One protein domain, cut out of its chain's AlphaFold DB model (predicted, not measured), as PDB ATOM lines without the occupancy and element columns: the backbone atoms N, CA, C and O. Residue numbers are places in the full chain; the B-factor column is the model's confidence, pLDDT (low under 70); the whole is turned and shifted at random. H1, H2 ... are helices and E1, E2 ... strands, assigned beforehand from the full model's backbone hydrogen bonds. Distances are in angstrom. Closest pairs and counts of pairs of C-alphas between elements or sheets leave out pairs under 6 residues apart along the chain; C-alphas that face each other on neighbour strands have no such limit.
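AT A GLANCE: This is residues 13 to 97 of the 185 residues of an uncharacterized protein of Burkholderia stabilis (UniProt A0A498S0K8). Three helices form an up-and-down bundle, each running against the one before it, and a small three-stranded sheet covers one side of it. H2 and H3 cross one face of the sheet, H1 packs on H2 away from the sheet, and residues 14 to 19 stick out before H1. The printed part has 85 residues, with named elements in the order H1, H2, H3, E1, E2, E3; the sheet, in the order E1, E2, E3, is antiparallel. The class is mixed, helices and strands, and the whole is compact and rounded, with a radius of gyration of the C-alphas of 12.2 A and spans of 32 by 28 by 23 A.

HOW THE PARTS SIT: H1, residues 20 to 33, and H2, residues 37 to 52, form a helical hairpin and touch at a shallow tilt of 17 degrees, opposite ways; their closest C-alphas, of Phe 31 and Lys 40, are 5.3 A apart. H2 also forms a helical hairpin with H3, residues 59 to 75, at a steep tilt of 42 degrees; residues 44 to 51 of H2 touch residues 65 to 72 of H3, with the C-alphas of Leu 51 and Ile 65 closest at 7.3 A. H1 and H3 only just touch, with 3 pairs of C-alphas within 8 A, the closest being Leu 21 and Gly 61 at 7.2 A. Every O i to N i+4 pair is within hydrogen-bond range in H1 and H2, and 12 of 13 are in H3. E1, residues 77 to 81, E2, residues 84 to 88, and E3, residues 94 to 97, form a meander, each strand the antiparallel neighbour of the one before. In the hairpin E1 and E2, N 86 and O 78 are 2.8 A apart; in the hairpin E2 and E3, N 97 and O 85 are 2.8 A apart. H2 and H3 are on the same face of the sheet, two layers, at heights over the sheet of 7.3 A and 9.9 A. H2 runs across the strands, at 81 degrees to E1 on the local plane; H3 does so at 80 degrees to E2. H1 is not on the sheet.

IN THESE COORDINATES: H1 begins at C-alpha 20 (156.909, 72.470, 154.010) and is 19.9 A long; H2 measures 22.5 A. H3, the longest helix, measures 24.8 A and ends at C-alpha 75 (144.103, 77.669, 174.005). E1 measures 11.5 A, E2 13.9 A and E3 9.8 A, ending at C-alpha 97 (158.869, 81.084, 173.136).

THE WHOLE: The C-alphas farthest apart, of Pro 16 and Asp 90, are 35.7 A apart. The printed part has no cut, and no link is long. The mean pLDDT of the printed part is 79.8; residues 13 to 17, 55 to 58, 60 to 61 and 81 to 83 are under 70.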
ATOM      1  N   GLN A  13     162.202  67.337 157.430       65.25
ATOM      2  CA  GLN A  13     162.690  68.622 156.937       65.25
ATOM      3  C   GLN A  13     164.116  68.609 156.373       65.25
ATOM      4  O   GLN A  13     164.456  69.530 155.630       65.25
ATOM      5  N   ASP A  14     164.929  67.603 156.703       61.41
ATOM      6  CA  ASP A  14     166.317  67.491 156.237       61.41
ATOM      7  C   ASP A  14     166.422  66.680 154.922       61.41
ATOM      8  O   ASP A  14     167.507  66.526 154.359       61.41
ATOM      9  N   LEU A  15     165.294  66.174 154.399       64.31
ATOM     10  CA  LEU A  15     165.243  65.372 153.175       64.31
ATOM     11  C   LEU A  15     165.133  66.239 151.902       64.31
ATOM     12  O   LEU A  15     164.341  67.189 151.851       64.31
ATOM     13  N   PRO A  16     165.850  65.888 150.816       50.00
ATOM     14  CA  PRO A  16     165.663  66.535 149.523       50.00
ATOM     15  C   PRO A  16     164.234  66.300 149.004       50.00
ATOM     16  O   PRO A  16     163.775  65.164 148.912       50.00
ATOM     17  N   GLY A  17     163.530  67.386 148.665       66.94
ATOM     18  CA  GLY A  17     162.130  67.353 148.216       66.94
ATOM     19  C   GLY A  17     161.087  67.599 149.312       66.94
ATOM     20  O   GLY A  17     159.891  67.498 149.037       66.94
ATOM     21  N   PHE A  18     161.504  67.950 150.533       73.50
ATOM     22  CA  PHE A  18     160.586  68.313 151.612       73.50
ATOM     23  C   PHE A  18     159.699  69.509 151.232       73.50
ATOM     24  O   PHE A  18     160.158  70.649 151.111       73.50
ATOM     25  N   ASN A  19     158.398  69.253 151.080       79.06
ATOM     26  CA  ASN A  19     157.398  70.295 150.900       79.06
ATOM     27  C   ASN A  19     156.858  70.722 152.271       79.06
ATOM     28  O   ASN A  19     156.081  70.011 152.909       79.06
ATOM     29  N   ARG A  20     157.266  71.917 152.702       82.06
ATOM     30  CA  ARG A  20     156.909  72.470 154.010       82.06
ATOM     31  C   ARG A  20     155.404  72.675 154.175       82.06
ATOM     32  O   ARG A  20     154.890  72.348 155.237       82.06
ATOM     33  N   LEU A  21     154.700  73.144 153.139       81.00
ATOM     34  CA  LEU A  21     153.244  73.319 153.187       81.00
ATOM     35  C   LEU A  21     152.539  71.972 153.346       81.00
ATOM     36  O   LEU A  21     151.679  71.830 154.206       81.00
ATOM     37  N   HIS A  22     152.952  70.961 152.577       83.06
ATOM     38  CA  HIS A  22     152.401  69.612 152.709       83.06
ATOM     39  C   HIS A  22     152.583  69.063 154.128       83.06
ATOM     40  O   HIS A  22     151.644  68.523 154.707       83.06
ATOM     41  N   HIS A  23     153.768  69.255 154.707       85.00
ATOM     42  CA  HIS A  23     154.042  68.832 156.072       85.00
ATOM     43  C   HIS A  23     153.193  69.584 157.107       85.00
ATOM     44  O   HIS A  23     152.631  68.959 157.999       85.00
ATOM     45  N   ILE A  24     153.026  70.904 156.956       84.12
ATOM     46  CA  ILE A  24     152.125  71.705 157.799       84.12
ATOM     47  C   ILE A  24     150.688  71.173 157.704       84.12
ATOM     48  O   ILE A  24     150.037  70.993 158.730       84.12
ATOM     49  N   CYS A  25     150.197  70.878 156.498       83.94
ATOM     50  CA  CYS A  25     148.866  70.305 156.305       83.94
ATOM     51  C   CYS A  25     148.736  68.923 156.958       83.94
ATOM     52  O   CYS A  25     147.700  68.621 157.546       83.94
ATOM     53  N   GLN A  26     149.779  68.093 156.897       86.62
ATOM     54  CA  GLN A  26     149.792  66.793 157.560       86.62
ATOM     55  C   GLN A  26     149.728  66.937 159.085       86.62
ATOM     56  O   GLN A  26     148.870  66.320 159.707       86.62
ATOM     57  N   LEU A  27     150.547  67.815 159.673       88.62
ATOM     58  CA  LEU A  27     150.486  68.127 161.104       88.62
ATOM     59  C   LEU A  27     149.110  68.676 161.503       88.62
ATOM     60  O   LEU A  27     148.584  68.338 162.559       88.62
ATOM     61  N   TRP A  28     148.482  69.482 160.646       88.44
ATOM     62  CA  TRP A  28     147.128  69.972 160.889       88.44
ATOM     63  C   TRP A  28     146.096  68.836 160.924       88.44
ATOM     64  O   TRP A  28     145.254  68.798 161.821       88.44
ATOM     65  N   VAL A  29     146.180  67.872 160.004       87.12
ATOM     66  CA  VAL A  29     145.331  66.668 160.021       87.12
ATOM     67  C   VAL A  29     145.600  65.816 161.263       87.12
ATOM     68  O   VAL A  29     144.651  65.371 161.913       87.12
ATOM     69  N   ASP A  30     146.864  65.627 161.636       87.56
ATOM     70  CA  ASP A  30     147.243  64.890 162.843       87.56
ATOM     71  C   ASP A  30     146.681  65.576 164.100       87.56
ATOM     72  O   ASP A  30     146.161  64.915 164.994       87.56
ATOM     73  N   PHE A  31     146.672  66.911 164.146       90.00
ATOM     74  CA  PHE A  31     146.046  67.674 165.228       90.00
ATOM     75  C   PHE A  31     144.527  67.464 165.289       90.00
ATOM     76  O   PHE A  31     143.977  67.273 166.375       90.00
ATOM     77  N   LEU A  32     143.840  67.498 164.143       87.00
ATOM     78  CA  LEU A  32     142.386  67.317 164.077       87.00
ATOM     79  C   LEU A  32     141.946  65.893 164.442       87.00
ATOM     80  O   LEU A  32     140.807  65.701 164.865       87.00
ATOM     81  N   THR A  33     142.833  64.911 164.273       89.12
ATOM     82  CA  THR A  33     142.563  63.488 164.531       89.12
ATOM     83  C   THR A  33     143.130  62.982 165.857       89.12
ATOM     84  O   THR A  33     142.819  61.863 166.252       89.12
ATOM     85  N   ALA A  34     143.937  63.782 166.557       84.69
ATOM     86  CA  ALA A  34     144.481  63.418 167.857       84.69
ATOM     87  C   ALA A  34     143.382  63.352 168.932       84.69
ATOM     88  O   ALA A  34     142.601  64.289 169.106       84.69
ATOM     89  N   ASP A  35     143.375  62.268 169.706       82.31
ATOM     90  CA  ASP A  35     142.412  62.059 170.795       82.31
ATOM     91  C   ASP A  35     142.862  62.701 172.118       82.31
ATOM     92  O   ASP A  35     142.038  63.059 172.958       82.31
ATOM     93  N   ASP A  36     144.172  62.882 172.299       81.12
ATOM     94  CA  ASP A  36     144.775  63.360 173.541       81.12
ATOM     95  C   ASP A  36     145.175  64.844 173.464       81.12
ATOM     96  O   ASP A  36     145.849  65.281 172.526       81.12
ATOM     97  N   GLU A  37     144.808  65.635 174.478       77.25
ATOM     98  CA  GLU A  37     145.150  67.065 174.508       77.25
ATOM     99  C   GLU A  37     146.665  67.292 174.617       77.25
ATOM    100  O   GLU A  37     147.184  68.226 174.006       77.25
ATOM    101  N   SER A  38     147.419  66.422 175.301       74.38
ATOM    102  CA  SER A  38     148.879  66.584 175.371       74.38
ATOM    103  C   SER A  38     149.543  66.390 174.001       74.38
ATOM    104  O   SER A  38     150.484  67.112 173.653       74.38
ATOM    105  N   GLN A  39     149.021  65.472 173.181       77.31
ATOM    106  CA  GLN A  39     149.432  65.301 171.788       77.31
ATOM    107  C   GLN A  39     149.030  66.500 170.931       77.31
ATOM    108  O   GLN A  39     149.871  67.026 170.204       77.31
ATOM    109  N   LYS A  40     147.797  66.998 171.064       82.88
ATOM    110  CA  LYS A  40     147.343  68.200 170.346       82.88
ATOM    111  C   LYS A  40     148.230  69.409 170.615       82.88
ATOM    112  O   LYS A  40     148.544  70.141 169.682       82.88
ATOM    113  N   HIS A  41     148.660  69.608 171.861       82.75
ATOM    114  CA  HIS A  41     149.583  70.686 172.224       82.75
ATOM    115  C   HIS A  41     150.932  70.558 171.505       82.75
ATOM    116  O   HIS A  41     151.419  71.546 170.952       82.75
ATOM    117  N   LYS A  42     151.500  69.348 171.455       83.19
ATOM    118  CA  LYS A  42     152.769  69.084 170.761       83.19
ATOM    119  C   LYS A  42     152.654  69.306 169.258       83.19
ATOM    120  O   LYS A  42     153.488  70.008 168.693       83.19
ATOM    121  N   ILE A  43     151.603  68.766 168.640       85.94
ATOM    122  CA  ILE A  43     151.371  68.876 167.196       85.94
ATOM    123  C   ILE A  43     151.125  70.337 166.805       85.94
ATOM    124  O   ILE A  43     151.719  70.823 165.845       85.94
ATOM    125  N   LEU A  44     150.314  71.081 167.568       89.06
ATOM    126  CA  LEU A  44     150.098  72.512 167.325       89.06
ATOM    127  C   LEU A  44     151.390  73.316 167.457       89.06
ATOM    128  O   LEU A  44     151.665  74.156 166.602       89.06
ATOM    129  N   PHE A  45     152.192  73.062 168.494       88.06
ATOM    130  CA  PHE A  45     153.489  73.720 168.645       88.06
ATOM    131  C   PHE A  45     154.390  73.457 167.432       88.06
ATOM    132  O   PHE A  45     154.976  74.385 166.874       88.06
ATOM    133  N   GLU A  46     154.487  72.197 167.008       86.50
ATOM    134  CA  GLU A  46     155.299  71.799 165.861       86.50
ATOM    135  C   GLU A  46     154.800  72.469 164.575       86.50
ATOM    136  O   GLU A  46     155.588  73.090 163.860       86.50
ATOM    137  N   THR A  47     153.484  72.485 164.358       89.12
ATOM    138  CA  THR A  47     152.838  73.175 163.231       89.12
ATOM    139  C   THR A  47     153.226  74.653 163.189       89.12
ATOM    140  O   THR A  47     153.674  75.149 162.153       89.12
ATOM    141  N   VAL A  48     153.132  75.359 164.324       87.38
ATOM    142  CA  VAL A  48     153.540  76.770 164.427       87.38
ATOM    143  C   VAL A  48     155.028  76.943 164.121       87.38
ATOM    144  O   VAL A  48     155.406  77.883 163.421       87.38
ATOM    145  N   SER A  49     155.882  76.029 164.588       84.81
ATOM    146  CA  SER A  49     157.323  76.119 164.340       84.81
ATOM    147  C   SER A  49     157.687  76.007 162.857       84.81
ATOM    148  O   SER A  49     158.586  76.701 162.377       84.81
ATOM    149  N   HIS A  50     156.936  75.200 162.104       82.94
ATOM    150  CA  HIS A  50     157.092  75.100 160.658       82.94
ATOM    151  C   HIS A  50     156.501  76.303 159.923       82.94
ATOM    152  O   HIS A  50     157.112  76.746 158.948       82.94
ATOM    153  N   LEU A  51     155.383  76.858 160.406       81.94
ATOM    154  CA  LEU A  51     154.770  78.068 159.855       81.94
ATOM    155  C   LEU A  51     155.677  79.294 159.969       81.94
ATOM    156  O   LEU A  51     155.792  80.035 159.001       81.94
ATOM    157  N   MET A  52     156.386  79.489 161.088       74.81
ATOM    158  CA  MET A  52     157.312  80.629 161.238       74.81
ATOM    159  C   MET A  52     158.450  80.630 160.207       74.81
ATOM    160  O   MET A  52     159.010  81.674 159.883       74.81
ATOM    161  N   LEU A  53     158.802  79.453 159.691       72.69
ATOM    162  CA  LEU A  53     159.838  79.264 158.679       72.69
ATOM    163  C   LEU A  53     159.268  79.217 157.252       72.69
ATOM    164  O   LEU A  53     160.026  79.108 156.289       72.69
ATOM    165  N   TYR A  54     157.945  79.251 157.109       71.81
ATOM    166  CA  TYR A  54     157.250  79.245 155.834       71.81
ATOM    167  C   TYR A  54     156.804  80.672 155.503       71.81
ATOM    168  O   TYR A  54     155.980  81.257 156.199       71.81
ATOM    169  N   ARG A  55     157.341  81.248 154.422       61.97
ATOM    170  CA  ARG A  55     156.747  82.457 153.843       61.97
ATOM    171  C   ARG A  55     155.485  82.030 153.107       61.97
ATOM    172  O   ARG A  55     155.582  81.361 152.082       61.97
ATOM    173  N   ALA A  56     154.327  82.342 153.672       57.97
ATOM    174  CA  ALA A  56     153.067  82.070 153.009       57.97
ATOM    175  C   ALA A  56     152.864  83.062 151.868       57.97
ATOM    176  O   ALA A  56     152.584  84.229 152.111       57.97
ATOM    177  N   ASP A  57     152.987  82.562 150.643       58.72
ATOM    178  CA  ASP A  57     152.503  83.231 149.444       58.72
ATOM    179  C   ASP A  57     151.353  82.382 148.875       58.72
ATOM    180  O   ASP A  57     151.553  81.224 148.503       58.72
ATOM    181  N   GLY A  58     150.137  82.942 148.834       65.38
ATOM    182  CA  GLY A  58     148.945  82.303 148.257       65.38
ATOM    183  C   GLY A  58     147.827  81.967 149.256       65.38
ATOM    184  O   GLY A  58     148.065  81.706 150.435       65.38
ATOM    185  N   ALA A  59     146.584  81.944 148.757       71.88
ATOM    186  CA  ALA A  59     145.358  81.848 149.563       71.88
ATOM    187  C   ALA A  59     145.271  80.587 150.449       71.88
ATOM    188  O   ALA A  59     144.811  80.660 151.585       71.88
ATOM    189  N   GLU A  60     145.750  79.441 149.958       67.88
ATOM    190  CA  GLU A  60     145.726  78.175 150.707       67.88
ATOM    191  C   GLU A  60     146.647  78.217 151.937       67.88
ATOM    192  O   GLU A  60     146.268  77.777 153.023       67.88
ATOM    193  N   GLY A  61     147.836  78.811 151.794       69.62
ATOM    194  CA  GLY A  61     148.773  78.991 152.902       69.62
ATOM    195  C   GLY A  61     148.232  79.945 153.968       69.62
ATOM    196  O   GLY A  61     148.364  79.677 155.164       69.62
ATOM    197  N   GLU A  62     147.571  81.028 153.551       79.38
ATOM    198  CA  GLU A  62     146.944  81.981 154.472       79.38
ATOM    199  C   GLU A  62     145.797  81.360 155.278       79.38
ATOM    200  O   GLU A  62     145.687  81.602 156.482       79.38
ATOM    201  N   ASP A  63     144.954  80.539 154.652       83.25
ATOM    202  CA  ASP A  63     143.825  79.909 155.339       83.25
ATOM    203  C   ASP A  63     144.288  78.881 156.378       83.25
ATOM    204  O   ASP A  63     143.717  78.809 157.472       83.25
ATOM    205  N   VAL A  64     145.350  78.123 156.085       79.44
ATOM    206  CA  VAL A  64     145.978  77.219 157.062       79.44
ATOM    207  C   VAL A  64     146.576  78.014 158.226       79.44
ATOM    208  O   VAL A  64     146.347  77.656 159.384       79.44
ATOM    209  N   ILE A  65     147.260  79.134 157.959       82.12
ATOM    210  CA  ILE A  65     147.791  80.017 159.013       82.12
ATOM    211  C   ILE A  65     146.678  80.519 159.928       82.12
ATOM    212  O   ILE A  65     146.798  80.406 161.149       82.12
ATOM    213  N   ARG A  66     145.576  81.033 159.369       86.25
ATOM    214  CA  ARG A  66     144.455  81.554 160.170       86.25
ATOM    215  C   ARG A  66     143.819  80.469 161.036       86.25
ATOM    216  O   ARG A  66     143.452  80.736 162.183       86.25
ATOM    217  N   GLN A  67     143.694  79.248 160.517       89.06
ATOM    218  CA  GLN A  67     143.156  78.115 161.272       89.06
ATOM    219  C   GLN A  67     144.062  77.724 162.442       89.06
ATOM    220  O   GLN A  67     143.577  77.599 163.572       89.06
ATOM    221  N   VAL A  68     145.370  77.601 162.198       87.56
ATOM    222  CA  VAL A  68     146.354  77.286 163.242       87.56
ATOM    223  C   VAL A  68     146.396  78.398 164.287       87.56
ATOM    224  O   VAL A  68     146.276  78.114 165.478       87.56
ATOM    225  N   TRP A  69     146.456  79.662 163.865       89.19
ATOM    226  CA  TRP A  69     146.406  80.816 164.764       89.19
ATOM    227  C   TRP A  69     145.155  80.803 165.645       89.19
ATOM    228  O   TRP A  69     145.252  80.944 166.864       89.19
ATOM    229  N   SER A  70     143.976  80.558 165.064       90.00
ATOM    230  CA  SER A  70     142.715  80.481 165.812       90.00
ATOM    231  C   SER A  70     142.731  79.343 166.837       90.00
ATOM    232  O   SER A  70     142.267  79.507 167.969       90.00
ATOM    233  N   ALA A  71     143.309  78.192 166.481       89.25
ATOM    234  CA  ALA A  71     143.436  77.050 167.381       89.25
ATOM    235  C   ALA A  71     144.401  77.303 168.547       89.25
ATOM    236  O   ALA A  71     144.118  76.842 169.659       89.25
ATOM    237  N   VAL A  72     145.492  78.041 168.316       87.25
ATOM    238  CA  VAL A  72     146.419  78.487 169.368       87.25
ATOM    239  C   VAL A  72     145.748  79.542 170.246       87.25
ATOM    240  O   VAL A  72     145.725  79.394 171.464       87.25
ATOM    241  N   ARG A  73     145.105  80.555 169.648       85.25
ATOM    242  CA  ARG A  73     144.418  81.640 170.368       85.25
ATOM    243  C   ARG A  73     143.346  81.124 171.322       85.25
ATOM    244  O   ARG A  73     143.271  81.585 172.455       85.25
ATOM    245  N   LYS A  74     142.548  80.136 170.906       84.00
ATOM    246  CA  LYS A  74     141.534  79.501 171.771       84.00
ATOM    247  C   LYS A  74     142.130  78.812 173.003       84.00
ATOM    248  O   LYS A  74     141.433  78.677 174.001       84.00
ATOM    249  N   ARG A  75     143.386  78.364 172.924       79.50
ATOM    250  CA  ARG A  75     144.103  77.669 174.005       79.50
ATOM    251  C   ARG A  75     144.998  78.594 174.829       79.50
ATOM    252  O   ARG A  75     145.469  78.194 175.887       79.50
ATOM    253  N   GLY A  76     145.264  79.806 174.348       78.88
ATOM    254  CA  GLY A  76     146.266  80.708 174.912       78.88
ATOM    255  C   GLY A  76     147.689  80.267 174.565       78.88
ATOM    256  O   GLY A  76     148.378  80.958 173.816       78.88
ATOM    257  N   ARG A  77     148.118  79.102 175.073       80.38
ATOM    258  CA  ARG A  77     149.464  78.541 174.869       80.38
ATOM    259  C   ARG A  77     149.415  77.083 174.425       80.38
ATOM    260  O   ARG A  77     148.635  76.286 174.943       80.38
ATOM    261  N   VAL A  78     150.292  76.718 173.492       82.00
ATOM    262  CA  VAL A  78     150.502  75.324 173.057       82.00
ATOM    263  C   VAL A  78     151.941  74.913 173.330       82.00
ATOM    264  O   VAL A  78     152.858  75.670 173.033       82.00
ATOM    265  N   TYR A  79     152.155  73.736 173.913       77.94
ATOM    266  CA  TYR A  79     153.448  73.342 174.480       77.94
ATOM    267  C   TYR A  79     154.046  72.152 173.728       77.94
ATOM    268  O   TYR A  79     153.366  71.153 173.507       77.94
ATOM    269  N   GLN A  80     155.344  72.206 173.422       77.25
ATOM    270  CA  GLN A  80     156.096  71.009 173.011       77.25
ATOM    271  C   GLN A  80     156.531  70.189 174.226       77.25
ATOM    272  O   GLN A  80     156.548  68.958 174.230       77.25
ATOM    273  N   ASN A  81     156.959  70.917 175.251       67.56
ATOM    274  CA  ASN A  81     157.437  70.432 176.530       67.56
ATOM    275  C   ASN A  81     157.290  71.570 177.550       67.56
ATOM    276  O   ASN A  81     156.979  72.702 177.183       67.56
ATOM    277  N   GLY A  82     157.577  71.304 178.824       64.25
ATOM    278  CA  GLY A  82     157.525  72.318 179.883       64.25
ATOM    279  C   GLY A  82     158.555  73.459 179.775       64.25
ATOM    280  O   GLY A  82     158.889  74.081 180.775       64.25
ATOM    281  N   ARG A  83     159.134  73.699 178.596       68.31
ATOM    282  CA  ARG A  83     160.115  74.763 178.349       68.31
ATOM    283  C   ARG A  83     159.863  75.532 177.065       68.31
ATOM    284  O   ARG A  83     160.377  76.630 176.945       68.31
ATOM    285  N   ARG A  84     159.122  74.975 176.108       76.69
ATOM    286  CA  ARG A  84     158.858  75.579 174.800       76.69
ATOM    287  C   ARG A  84     157.365  75.642 174.552       76.69
ATOM    288  O   ARG A  84     156.685  74.617 174.645       76.69
ATOM    289  N   TRP A  85     156.881  76.830 174.213       85.38
ATOM    290  CA  TRP A  85     155.484  77.049 173.864       85.38
ATOM    291  C   TRP A  85     155.339  78.001 172.684       85.38
ATOM    292  O   TRP A  85     156.268  78.726 172.332       85.38
ATOM    293  N   ALA A  86     154.170  77.975 172.063       86.19
ATOM    294  CA  ALA A  86     153.752  78.978 171.109       86.19
ATOM    295  C   ALA A  86     152.526  79.716 171.642       86.19
ATOM    296  O   ALA A  86     151.680  79.129 172.323       86.19
ATOM    297  N   GLU A  87     152.445  81.001 171.326       88.38
ATOM    298  CA  GLU A  87     151.335  81.886 171.676       88.38
ATOM    299  C   GLU A  87     150.880  82.668 170.443       88.38
ATOM    300  O   GLU A  87     151.683  82.955 169.550       88.38
ATOM    301  N   ALA A  88     149.584  82.969 170.390       86.81
ATOM    302  CA  ALA A  88     148.961  83.732 169.316       86.81
ATOM    303  C   ALA A  88     148.823  85.205 169.718       86.81
ATOM    304  O   ALA A  88     148.381  85.508 170.826       86.81
ATOM    305  N   HIS A  89     149.154  86.100 168.793       82.94
ATOM    306  CA  HIS A  89     149.070  87.552 168.943       82.94
ATOM    307  C   HIS A  89     147.801  88.104 168.298       82.94
ATOM    308  O   HIS A  89     147.174  87.458 167.454       82.94
ATOM    309  N   ASP A  90     147.404  89.314 168.685       81.50
ATOM    310  CA  ASP A  90     146.206  89.969 168.146       81.50
ATOM    311  C   ASP A  90     146.327  90.381 166.674       81.50
ATOM    312  O   ASP A  90     145.314  90.553 166.002       81.50
ATOM    313  N   ASP A  91     147.550  90.471 166.162       79.44
ATOM    314  CA  ASP A  91     147.872  90.802 164.773       79.44
ATOM    315  C   ASP A  91     147.690  89.629 163.789       79.44
ATOM    316  O   ASP A  91     147.898  89.796 162.588       79.44
ATOM    317  N   GLY A  92     147.282  88.451 164.271       78.81
ATOM    318  CA  GLY A  92     147.092  87.261 163.437       78.81
ATOM    319  C   GLY A  92     148.321  86.354 163.336       78.81
ATOM    320  O   GLY A  92     148.257  85.332 162.649       78.81
ATOM    321  N   TYR A  93     149.420  86.673 164.028       80.75
ATOM    322  CA  TYR A  93     150.647  85.878 164.017       80.75
ATOM    323  C   TYR A  93     150.828  85.044 165.289       80.75
ATOM    324  O   TYR A  93     150.148  85.225 166.299       80.75
ATOM    325  N   CYS A  94     151.748  84.083 165.228       84.62
ATOM    326  CA  CYS A  94     152.177  83.296 166.381       84.62
ATOM    327  C   CYS A  94     153.661  83.549 166.660       84.62
ATOM    328  O   CYS A  94     154.440  83.758 165.731       84.62
ATOM    329  N   SER A  95     154.069  83.457 167.924       82.12
ATOM    330  CA  SER A  95     155.484  83.454 168.305       82.12
ATOM    331  C   SER A  95     155.855  82.171 169.024       82.12
ATOM    332  O   SER A  95     155.097  81.700 169.874       82.12
ATOM    333  N   LEU A  96     157.047  81.654 168.734       83.00
ATOM    334  CA  LEU A  96     157.683  80.625 169.547       83.00
ATOM    335  C   LEU A  96     158.398  81.278 170.726       83.00
ATOM    336  O   LEU A  96     159.111  82.269 170.570       83.00
ATOM    337  N   LYS A  97     158.229  80.682 171.895       80.94
ATOM    338  CA  LYS A  97     158.869  81.084 173.136       80.94
ATOM    339  C   LYS A  97     159.569  79.881 173.748       80.94
ATOM    340  O   LYS A  97     159.115  78.738 173.610       80.94
TER     341      LYS A  97